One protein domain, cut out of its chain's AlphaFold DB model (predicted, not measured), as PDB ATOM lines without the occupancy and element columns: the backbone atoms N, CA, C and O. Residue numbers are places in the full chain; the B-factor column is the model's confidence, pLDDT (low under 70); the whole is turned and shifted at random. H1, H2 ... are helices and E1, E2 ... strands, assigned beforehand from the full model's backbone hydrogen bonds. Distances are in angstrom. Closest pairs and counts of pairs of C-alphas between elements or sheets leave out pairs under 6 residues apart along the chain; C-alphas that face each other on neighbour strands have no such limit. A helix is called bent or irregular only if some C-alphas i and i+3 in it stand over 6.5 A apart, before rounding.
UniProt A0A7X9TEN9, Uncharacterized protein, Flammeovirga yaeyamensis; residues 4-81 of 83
ATOM      1  N   VAL A   4     156.551 149.819 153.865       87.25
ATOM      2  CA  VAL A   4     156.807 150.885 152.880       87.25
ATOM      3  C   VAL A   4     158.238 150.817 152.341       87.25
ATOM      4  O   VAL A   4     158.441 150.984 151.145       87.25
ATOM      5  N   GLN A   5     159.211 150.510 153.202       87.94
ATOM      6  CA  GLN A   5     160.610 150.343 152.809       87.94
ATOM      7  C   GLN A   5     160.792 149.110 151.914       87.94
ATOM      8  O   GLN A   5     161.397 149.214 150.857       87.94
ATOM      9  N   PHE A   6     160.179 147.978 152.278       91.38
ATOM     10  CA  PHE A   6     160.190 146.767 151.451       91.38
ATOM     11  C   PHE A   6     159.596 147.014 150.054       91.38
ATOM     12  O   PHE A   6     160.150 146.579 149.052       91.38
ATOM     13  N   LEU A   7     158.480 147.752 149.969       91.69
ATOM     14  CA  LEU A   7     157.872 148.099 148.681       91.69
ATOM     15  C   LEU A   7     158.812 148.918 147.787       91.69
ATOM     16  O   LEU A   7     158.791 148.729 146.574       91.69
ATOM     17  N   LEU A   8     159.618 149.809 148.366       90.50
ATOM     18  CA  LEU A   8     160.591 150.593 147.614       90.50
ATOM     19  C   LEU A   8     161.797 149.746 147.199       90.50
ATOM     20  O   LEU A   8     162.110 149.676 146.016       90.50
ATOM     21  N   GLU A   9     162.468 149.133 148.173       92.56
ATOM     22  CA  GLU A   9     163.792 148.525 147.998       92.56
ATOM     23  C   GLU A   9     163.720 147.178 147.274       92.56
ATOM     24  O   GLU A   9     164.535 146.911 146.397       92.56
ATOM     25  N   GLU A  10     162.710 146.362 147.583       94.50
ATOM     26  CA  GLU A  10     162.625 144.983 147.085       94.50
ATOM     27  C   GLU A  10     161.685 144.852 145.879       94.50
ATOM     28  O   GLU A  10     161.906 144.028 144.995       94.50
ATOM     29  N   ILE A  11     160.617 145.659 145.824       94.50
ATOM     30  CA  ILE A  11     159.611 145.587 144.747       94.50
ATOM     31  C   ILE A  11     159.800 146.693 143.697       94.50
ATOM     32  O   ILE A  11     159.334 146.552 142.566       94.50
ATOM     33  N   GLY A  12     160.474 147.798 144.035       92.94
ATOM     34  CA  GLY A  12     160.667 148.930 143.124       92.94
ATOM     35  C   GLY A  12     159.431 149.824 142.963       92.94
ATOM     36  O   GLY A  12     159.257 150.477 141.930       92.94
ATOM     37  N   VAL A  13     158.535 149.867 143.954       92.81
ATOM     38  CA  VAL A  13     157.360 150.752 143.931       92.81
ATOM     39  C   VAL A  13     157.777 152.185 144.248       92.81
ATOM     40  O   VAL A  13     158.149 152.503 145.373       92.81
ATOM     41  N   THR A  14     157.615 153.083 143.280       92.06
ATOM     42  CA  THR A  14     157.946 154.511 143.435       92.06
ATOM     43  C   THR A  14     156.770 155.375 143.879       92.06
ATOM     44  O   THR A  14     156.965 156.481 144.378       92.06
ATOM     45  N   LYS A  15     155.533 154.886 143.739       93.50
ATOM     46  CA  LYS A  15     154.328 155.639 144.099       93.50
ATOM     47  C   LYS A  15     153.292 154.754 144.770       93.50
ATOM     48  O   LYS A  15     152.800 153.799 144.171       93.50
ATOM     49  N   ILE A  16     152.919 155.108 145.996       93.19
ATOM     50  CA  ILE A  16     151.924 154.391 146.793       93.19
ATOM     51  C   ILE A  16     150.687 155.269 146.944       93.19
ATOM     52  O   ILE A  16     150.763 156.411 147.391       93.19
ATOM     53  N   TYR A  17     149.525 154.707 146.620       94.38
ATOM     54  CA  TYR A  17     148.239 155.352 146.857       94.38
ATOM     55  C   TYR A  17     147.512 154.685 148.018       94.38
ATOM     56  O   TYR A  17     147.510 153.462 148.150       94.38
ATOM     57  N   TYR A  18     146.852 155.494 148.838       93.50
ATOM     58  CA  TYR A  18     146.031 155.034 149.949       93.50
ATOM     59  C   TYR A  18     144.678 155.750 149.929       93.50
ATOM     60  O   TYR A  18     144.566 156.922 149.559       93.50
ATOM     61  N   HIS A  19     143.616 155.039 150.297       94.06
ATOM     62  CA  HIS A  19     142.283 155.630 150.327       94.06
ATOM     63  C   HIS A  19     142.152 156.633 151.475       94.06
ATOM     64  O   HIS A  19     142.694 156.436 152.554       94.06
ATOM     65  N   THR A  20     141.394 157.701 151.257       95.00
ATOM     66  CA  THR A  20     140.809 158.497 152.338       95.00
ATOM     67  C   THR A  20     139.562 157.779 152.848       95.00
ATOM     68  O   THR A  20     139.115 156.794 152.250       95.00
ATOM     69  N   PHE A  21     138.974 158.266 153.940       94.62
ATOM     70  CA  PHE A  21     137.690 157.742 154.399       94.62
ATOM     71  C   PHE A  21     136.622 157.901 153.301       94.62
ATOM     72  O   PHE A  21     135.893 156.963 152.981       94.62
ATOM     73  N   GLU A  22     136.599 159.063 152.655       94.19
ATOM     74  CA  GLU A  22     135.657 159.420 151.600       94.19
ATOM     75  C   GLU A  22     135.885 158.583 150.336       94.19
ATOM     76  O   GLU A  22     134.943 157.987 149.809       94.19
ATOM     77  N   SER A  23     137.131 158.483 149.859       94.38
ATOM     78  CA  SER A  23     137.423 157.716 148.643       94.38
ATOM     79  C   SER A  23     137.253 156.215 148.857       94.38
ATOM     80  O   SER A  23     136.774 155.523 147.960       94.38
ATOM     81  N   GLY A  24     137.594 155.701 150.041       93.56
ATOM     82  CA  GLY A  24     137.371 154.305 150.405       93.56
ATOM     83  C   GLY A  24     135.892 153.942 150.336       93.56
ATOM     84  O   GLY A  24     135.539 152.998 149.627       93.56
ATOM     85  N   ASN A  25     135.035 154.731 150.990       94.50
ATOM     86  CA  ASN A  25     133.590 154.508 150.965       94.50
ATOM     87  C   ASN A  25     133.028 154.570 149.545       94.50
ATOM     88  O   ASN A  25     132.371 153.626 149.121       94.50
ATOM     89  N   TYR A  26     133.384 155.606 148.784       93.88
ATOM     90  CA  TYR A  26     132.865 155.819 147.434       93.88
ATOM     91  C   TYR A  26     133.273 154.728 146.431       93.88
ATOM     92  O   TYR A  26     132.456 154.197 145.670       93.88
ATOM     93  N   PHE A  27     134.562 154.374 146.379       92.62
ATOM     94  CA  PHE A  27     135.039 153.413 145.381       92.62
ATOM     95  C   PHE A  27     134.673 151.974 145.745       92.62
ATOM     96  O   PHE A  27     134.375 151.185 144.842       92.62
ATOM     97  N   LYS A  28     134.633 151.642 147.041       91.25
ATOM     98  CA  LYS A  28     134.348 150.283 147.525       91.25
ATOM     99  C   LYS A  28     132.889 150.051 147.924       91.25
ATOM    100  O   LYS A  28     132.561 148.928 148.288       91.25
ATOM    101  N   LYS A  29     132.020 151.059 147.791       92.44
ATOM    102  CA  LYS A  29     130.600 151.012 148.174       92.44
ATOM    103  C   LYS A  29     130.381 150.632 149.646       92.44
ATOM    104  O   LYS A  29     129.624 149.714 149.958       92.44
ATOM    105  N   LEU A  30     131.119 151.282 150.543       92.69
ATOM    106  CA  LEU A  30     131.070 151.000 151.986       92.69
ATOM    107  C   LEU A  30     130.170 151.986 152.743       92.69
ATOM    108  O   LEU A  30     130.260 152.088 153.960       92.69
ATOM    109  N   GLU A  31     129.292 152.722 152.056       88.62
ATOM    110  CA  GLU A  31     128.449 153.753 152.675       88.62
ATOM    111  C   GLU A  31     127.513 153.185 153.754       88.62
ATOM    112  O   GLU A  31     127.227 153.866 154.734       88.62
ATOM    113  N   ASN A  32     127.098 151.921 153.612       91.06
ATOM    114  CA  ASN A  32     126.223 151.232 154.569       91.06
ATOM    115  C   ASN A  32     126.964 150.666 155.791       91.06
ATOM    116  O   ASN A  32     126.335 150.349 156.796       91.06
ATOM    117  N   CYS A  33     128.284 150.493 155.705       93.62
ATOM    118  CA  CYS A  33     129.114 149.985 156.798       93.62
ATOM    119  C   CYS A  33     130.506 150.631 156.713       93.62
ATOM    120  O   CYS A  33     131.477 149.991 156.291       93.62
ATOM    121  N   PRO A  34     130.601 151.936 157.023       91.94
ATOM    122  CA  PRO A  34     131.834 152.675 156.834       91.94
ATOM    123  C   PRO A  34     132.883 152.254 157.875       91.94
ATOM    124  O   PRO A  34     132.557 152.042 159.045       91.94
ATOM    125  N   PRO A  35     134.168 152.178 157.491       91.75
ATOM    126  CA  PRO A  35     135.242 151.840 158.416       91.75
ATOM    127  C   PRO A  35     135.469 152.960 159.448       91.75
ATOM    128  O   PRO A  35     135.091 154.110 159.226       91.75
ATOM    129  N   PRO A  36     136.159 152.703 160.570       91.25
ATOM    130  CA  PRO A  36     136.473 153.752 161.535       91.25
ATOM    131  C   PRO A  36     137.307 154.886 160.914       91.25
ATOM    132  O   PRO A  36     138.404 154.661 160.396       91.25
ATOM    133  N   LYS A  37     136.836 156.137 161.031       89.69
ATOM    134  CA  LYS A  37     137.555 157.331 160.533       89.69
ATOM    135  C   LYS A  37     138.962 157.476 161.126       89.69
ATOM    136  O   LYS A  37     139.851 158.028 160.480       89.69
ATOM    137  N   SER A  38     139.185 156.973 162.341       87.81
ATOM    138  CA  SER A  38     140.474 157.035 163.040       87.81
ATOM    139  C   SER A  38     141.633 156.443 162.223       87.81
ATOM    140  O   SER A  38     142.723 157.015 162.240       87.81
ATOM    141  N   LEU A  39     141.389 155.389 161.433       83.31
ATOM    142  CA  LEU A  39     142.394 154.757 160.563       83.31
ATOM    143  C   LEU A  39     142.968 155.725 159.518       83.31
ATOM    144  O   LEU A  39     144.158 155.691 159.212       83.31
ATOM    145  N   TYR A  40     142.142 156.642 159.021       88.25
ATOM    146  CA  TYR A  40     142.476 157.530 157.906       88.25
ATOM    147  C   TYR A  40     143.054 158.881 158.345       88.25
ATOM    148  O   TYR A  40     143.530 159.652 157.515       88.25
ATOM    149  N   THR A  41     143.010 159.198 159.642       85.00
ATOM    150  CA  THR A  41     143.349 160.542 160.148       85.00
ATOM    151  C   THR A  41     144.803 160.680 160.586       85.00
ATOM    152  O   THR A  41     145.432 161.700 160.293       85.00
ATOM    153  N   LYS A  42     145.344 159.674 161.288       85.81
ATOM    154  CA  LYS A  42     146.693 159.722 161.883       85.81
ATOM    155  C   LYS A  42     147.716 158.902 161.103       85.81
ATOM    156  O   LYS A  42     148.836 159.365 160.913       85.81
ATOM    157  N   LEU A  43     147.332 157.706 160.655       86.56
ATOM    158  CA  LEU A  43     148.255 156.750 160.048       86.56
ATOM    159  C   LEU A  43     148.905 157.297 158.764       86.56
ATOM    160  O   LEU A  43     150.131 157.376 158.737       86.56
ATOM    161  N   PRO A  44     148.153 157.786 157.756       88.75
ATOM    162  CA  PRO A  44     148.758 158.191 156.484       88.75
ATOM    163  C   PRO A  44     149.732 159.364 156.657       88.75
ATOM    164  O   PRO A  44     150.812 159.373 156.076       88.75
ATOM    165  N   LYS A  45     149.395 160.316 157.536       86.19
ATOM    166  CA  LYS A  45     150.247 161.477 157.828       86.19
ATOM    167  C   LYS A  45     151.587 161.079 158.450       86.19
ATOM    168  O   LYS A  45     152.609 161.634 158.070       86.19
ATOM    169  N   LYS A  46     151.593 160.113 159.379       88.19
ATOM    170  CA  LYS A  46     152.828 159.626 160.023       88.19
ATOM    171  C   LYS A  46     153.782 158.952 159.038       88.19
ATOM    172  O   LYS A  46     154.987 159.040 159.221       88.19
ATOM    173  N   PHE A  47     153.244 158.319 157.999       87.00
ATOM    174  CA  PHE A  47     154.029 157.726 156.919       87.00
ATOM    175  C   PHE A  47     154.346 158.715 155.786       87.00
ATOM    176  O   PHE A  47     154.821 158.291 154.745       87.00
ATOM    177  N   GLY A  48     154.072 160.015 155.951       89.06
ATOM    178  CA  GLY A  48     154.416 161.044 154.965       89.06
ATOM    179  C   GLY A  48     153.487 161.128 153.750       89.06
ATOM    180  O   GLY A  48     153.799 161.837 152.795       89.06
ATOM    181  N   PHE A  49     152.335 160.449 153.762       93.44
ATOM    182  CA  PHE A  49     151.372 160.559 152.667       93.44
ATOM    183  C   PHE A  49     150.764 161.962 152.610       93.44
ATOM    184  O   PHE A  49     150.341 162.528 153.625       93.44
ATOM    185  N   LYS A  50     150.621 162.487 151.394       94.56
ATOM    186  CA  LYS A  50     149.979 163.773 151.112       94.56
ATOM    187  C   LYS A  50     148.645 163.547 150.418       94.56
ATOM    188  O   LYS A  50     148.487 162.595 149.656       94.56
ATOM    189  N   LYS A  51     147.662 164.404 150.693       95.00
ATOM    190  CA  LYS A  51     146.400 164.370 149.949       95.00
ATOM    191  C   LYS A  51     146.620 164.879 148.528       95.00
ATOM    192  O   LYS A  51     147.408 165.796 148.314       95.00
ATOM    193  N   THR A  52     145.928 164.277 147.572       95.06
ATOM    194  CA  THR A  52     145.968 164.677 146.170       95.06
ATOM    195  C   THR A  52     144.646 164.368 145.475       95.06
ATOM    196  O   THR A  52     143.976 163.376 145.781       95.06
ATOM    197  N   LYS A  53     144.292 165.202 144.493       94.50
ATOM    198  CA  LYS A  53     143.220 164.923 143.523       94.50
ATOM    199  C   LYS A  53     143.696 164.049 142.358       94.50
ATOM    200  O   LYS A  53     142.886 163.571 141.567       94.50
ATOM    201  N   GLN A  54     145.006 163.826 142.228       93.25
ATOM    202  CA  GLN A  54     145.552 162.940 141.205       93.25
ATOM    203  C   GLN A  54     145.285 161.483 141.588       93.25
ATOM    204  O   GLN A  54     145.919 160.926 142.479       93.25
ATOM    205  N   LEU A  55     144.320 160.868 140.906       93.12
ATOM    206  CA  LEU A  55     143.982 159.461 141.097       93.12
ATOM    207  C   LEU A  55     145.016 158.529 140.437       93.12
ATOM    208  O   LEU A  55     145.662 158.929 139.460       93.12
ATOM    209  N   PRO A  56     145.132 157.270 140.906       92.44
ATOM    210  CA  PRO A  56     146.079 156.310 140.352       92.44
ATOM    211  C   PRO A  56     145.885 156.109 138.848       92.44
ATOM    212  O   PRO A  56     144.776 155.853 138.375       92.44
ATOM    213  N   GLN A  57     146.972 156.187 138.078       89.94
ATOM    214  CA  GLN A  57     146.900 156.071 136.617       89.94
ATOM    215  C   GLN A  57     146.320 154.727 136.166       89.94
ATOM    216  O   GLN A  57     145.558 154.683 135.200       89.94
ATOM    217  N   PHE A  58     146.624 153.646 136.887       88.88
ATOM    218  CA  PHE A  58     146.118 152.314 136.567       88.88
ATOM    219  C   PHE A  58     144.590 152.204 136.701       88.88
ATOM    220  O   PHE A  58     143.981 151.456 135.947       88.88
ATOM    221  N   TRP A  59     143.930 153.028 137.528       90.12
ATOM    222  CA  TRP A  59     142.462 153.063 137.585       90.12
ATOM    223  C   TRP A  59     141.818 153.565 136.289       90.12
ATOM    224  O   TRP A  59     140.686 153.201 135.984       90.12
ATOM    225  N   LYS A  60     142.517 154.396 135.503       84.31
ATOM    226  CA  LYS A  60     141.975 154.923 134.237       84.31
ATOM    227  C   LYS A  60     141.792 153.833 133.179       84.31
ATOM    228  O   LYS A  60     140.983 154.019 132.272       84.31
ATOM    229  N   LYS A  61     142.538 152.729 133.290       86.06
ATOM    230  CA  LYS A  61     142.458 151.581 132.377       86.06
ATOM    231  C   LYS A  61     141.236 150.701 132.668       86.06
ATOM    232  O   LYS A  61     140.747 150.026 131.769       86.06
ATOM    233  N   GLU A  62     140.686 150.783 133.878       88.44
ATOM    234  CA  GLU A  62     139.555 149.967 134.315       88.44
ATOM    235  C   GLU A  62     138.206 150.557 133.877       88.44
ATOM    236  O   GLU A  62     137.738 151.587 134.384       88.44
ATOM    237  N   HIS A  63     137.527 149.875 132.949       86.06
ATOM    238  CA  HIS A  63     136.269 150.345 132.358       86.06
ATOM    239  C   HIS A  63     135.179 150.607 133.412       86.06
ATOM    240  O   HIS A  63     134.473 151.619 133.355       86.06
ATOM    241  N   PHE A  64     135.071 149.736 134.421       85.31
ATOM    242  CA  PHE A  64     134.072 149.863 135.484       85.31
ATOM    243  C   PHE A  64     134.330 151.060 136.413       85.31
ATOM    244  O   PHE A  64     133.386 151.610 136.991       85.31
ATOM    245  N   MET A  65     135.585 151.502 136.544       88.06
ATOM    246  CA  MET A  65     135.948 152.645 137.386       88.06
ATOM    247  C   MET A  65     135.776 153.978 136.660       88.06
ATOM    248  O   MET A  65     135.523 154.989 137.310       88.06
ATOM    249  N   LYS A  66     135.829 153.996 135.322       89.19
ATOM    250  CA  LYS A  66     135.843 155.218 134.496       89.19
ATOM    251  C   LYS A  66     134.720 156.209 134.829       89.19
ATOM    252  O   LYS A  66     134.974 157.398 135.015       89.19
ATOM    253  N   LYS A  67     133.477 155.725 134.963       89.31
ATOM    254  CA  LYS A  67     132.321 156.570 135.330       89.31
ATOM    255  C   LYS A  67     132.430 157.122 136.754       89.31
ATOM    256  O   LYS A  67     132.063 158.271 136.978       89.31
ATOM    257  N   ARG A  68     132.918 156.317 137.704       90.50
ATOM    258  CA  ARG A  68     133.063 156.715 139.113       90.50
ATOM    259  C   ARG A  68     134.191 157.716 139.296       90.50
ATOM    260  O   ARG A  68     133.980 158.737 139.925       90.50
ATOM    261  N   ILE A  69     135.338 157.477 138.665       92.00
ATOM    262  CA  ILE A  69     136.471 158.410 138.648       92.00
ATOM    263  C   ILE A  69     136.027 159.783 138.143       92.00
ATOM    264  O   ILE A  69     136.324 160.785 138.776       92.00
ATOM    265  N   ARG A  70     135.260 159.834 137.045       89.94
ATOM    266  CA  ARG A  70     134.768 161.103 136.487       89.94
ATOM    267  C   ARG A  70     133.820 161.858 137.428       89.94
ATOM    268  O   ARG A  70     133.755 163.077 137.350       89.94
ATOM    269  N   LYS A  71     133.054 161.147 138.257       91.88
ATOM    270  CA  LYS A  71     132.094 161.735 139.206       91.88
ATOM    271  C   LYS A  71     132.694 162.010 140.587       91.88
ATOM    272  O   LYS A  71     132.036 162.639 141.406       91.88
ATOM    273  N   PHE A  72     133.885 161.496 140.869       93.50
ATOM    274  CA  PHE A  72     134.519 161.623 142.170       93.50
ATOM    275  C   PHE A  72     135.247 162.965 142.279       93.50
ATOM    276  O   PHE A  72     136.188 163.208 141.531       93.50
ATOM    277  N   ASP A  73     134.836 163.808 143.228       92.31
ATOM    278  CA  ASP A  73     135.477 165.106 143.521       92.31
ATOM    279  C   ASP A  73     136.338 165.081 144.805       92.31
ATOM    280  O   ASP A  73     136.897 166.086 145.241       92.31
ATOM    281  N   GLY A  74     136.460 163.912 145.439       92.88
ATOM    282  CA  GLY A  74     137.267 163.762 146.644       92.88
ATOM    283  C   GLY A  74     138.765 163.608 146.367       92.88
ATOM    284  O   GLY A  74     139.245 163.629 145.233       92.88
ATOM    285  N   GLU A  75     139.515 163.388 147.443       95.06
ATOM    286  CA  GLU A  75     140.967 163.209 147.405       95.06
ATOM    287  C   GLU A  75     141.366 161.785 147.796       95.06
ATOM    288  O   GLU A  75     140.643 161.069 148.497       95.06
ATOM    289  N   VAL A  76     142.561 161.386 147.381       95.69
ATOM    290  CA  VAL A  76     143.262 160.186 147.850       95.69
ATOM    291  C   VAL A  76     144.563 160.598 148.530       95.69
ATOM    292  O   VAL A  76     145.039 161.718 148.360       95.69
ATOM    293  N   PHE A  77     145.150 159.698 149.306       95.75
ATOM    294  CA  PHE A  77     146.512 159.863 149.793       95.75
ATOM    295  C   PHE A  77     147.499 159.323 148.758       95.75
ATOM    296  O   PHE A  77     147.267 158.271 148.164       95.75
ATOM    297  N   CYS A  78     148.606 160.029 148.572       95.25
ATOM    298  CA  CYS A  78     149.714 159.637 147.718       95.25
ATOM    299  C   CYS A  78     151.027 159.826 148.476       95.25
ATOM    300  O   CYS A  78     151.264 160.873 149.085       95.25
ATOM    301  N   PHE A  79     151.867 158.804 148.424       93.38
ATOM    302  CA  PHE A  79     153.267 158.855 148.800       93.38
ATOM    303  C   PHE A  79     154.083 158.645 147.529       93.38
ATOM    304  O   PHE A  79     153.864 157.670 146.810       93.38
ATOM    305  N   ASP A  80     154.970 159.584 147.231       91.62
ATOM    306  CA  ASP A  80     155.815 159.565 146.042       91.62
ATOM    307  C   ASP A  80     157.271 159.537 146.505       91.62
ATOM    308  O   ASP A  80     157.701 160.451 147.204       91.62
ATOM    309  N   PHE A  81     157.991 158.467 146.169       85.81
ATOM    310  CA  PHE A  81     159.415 158.315 146.478       85.81
ATOM    311  C   PHE A  81     160.306 159.060 145.482       85.81
ATOM    312  O   PHE A  81     161.499 159.197 145.726       85.81
TER     313      PHE A  81
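Overview. This is residues 4 to 81 of the 83 residues of an uncharacterized protein of Flammeovirga yaeyamensis (UniProt A0A7X9TEN9). A small sheet of three short strands, E1, E3 and E2, lies near the middle, and six short helices are scattered round it: H1 past one end of the strands, H2 past the other, H3 and H4 to one side, and H5 and H6 to the opposite side, clear of the sheet. The helices have few contacts with one another. The printed part has 78 residues, with named elements in the order H1 E1 H2 H3 H4 E2 H5 H6 E3; the sheet order is E1 E3 E2, antiparallel throughout, and the class is mixed, helices and strands. The whole is compact, with a radius of gyration of the C-alphas of 13.3 A and spans of 36 by 31 by 18 A.

Arrangement. H1, residues 4 to 9, is near E1, residues 15 to 18, and only grazes the sheet with its residues 4 to 8. E1 is an edge strand, antiparallel to the inner strand E3, residues 76 to 80, at 156 degrees; N 16 and O 79 are 2.8 A apart, within hydrogen-bond range. E2, residues 50 to 52, is the other edge strand, antiparallel to E3 at 121 degrees, with N 52 and O 76 2.8 A apart. H2, residues 21 to 28, grazes the sheet with its residues 21 to 24; its closest C-alphas to E3 are those of Ser 23 and Val 76, 6.4 A apart. H3, residues 38 to 41, is close to H2 but not clearly touching, the closest C-alphas being those of Phe 21 and Tyr 40 at 5.9 A. H4, residues 43 to 46, grazes the sheet with residues 44 to 45. H5, residues 57 to 61, and H6, residues 63 to 71, touch only at the corner, with the C-alphas of Lys 60 and Lys 66 closest at 6.1 A; neither is on the sheet. In H1 and H2 every O i to N i+4 pair is within hydrogen-bond range; in H6 3 of 5 are, in H5 0 of 1, beside 2 of 2 O i to N i+3 pairs, and H3 and H4 are too short for such a pair.

Along the chain. H1 begins at C-alpha 4, (156.807, 150.885, 152.880), and is 8.8 A long. E1 measures 10.2 A, H2 10.7 A and H6 13.9 A. H6 is only just irregular: C-alphas 64 and 67 are 6.9 A apart. E3 is 12.7 A long and ends at C-alpha 80, (155.815, 159.565, 146.042).

Size, cuts and confidence. The two C-alphas farthest apart are those of Glu 9 and Asn 32, 38.2 A. The printed part has no cut and no long link; the link from H2 to H3, with 9 residues, is short and the others are tight. The mean pLDDT of the printed part is 91.2, and no printed residue is under 70.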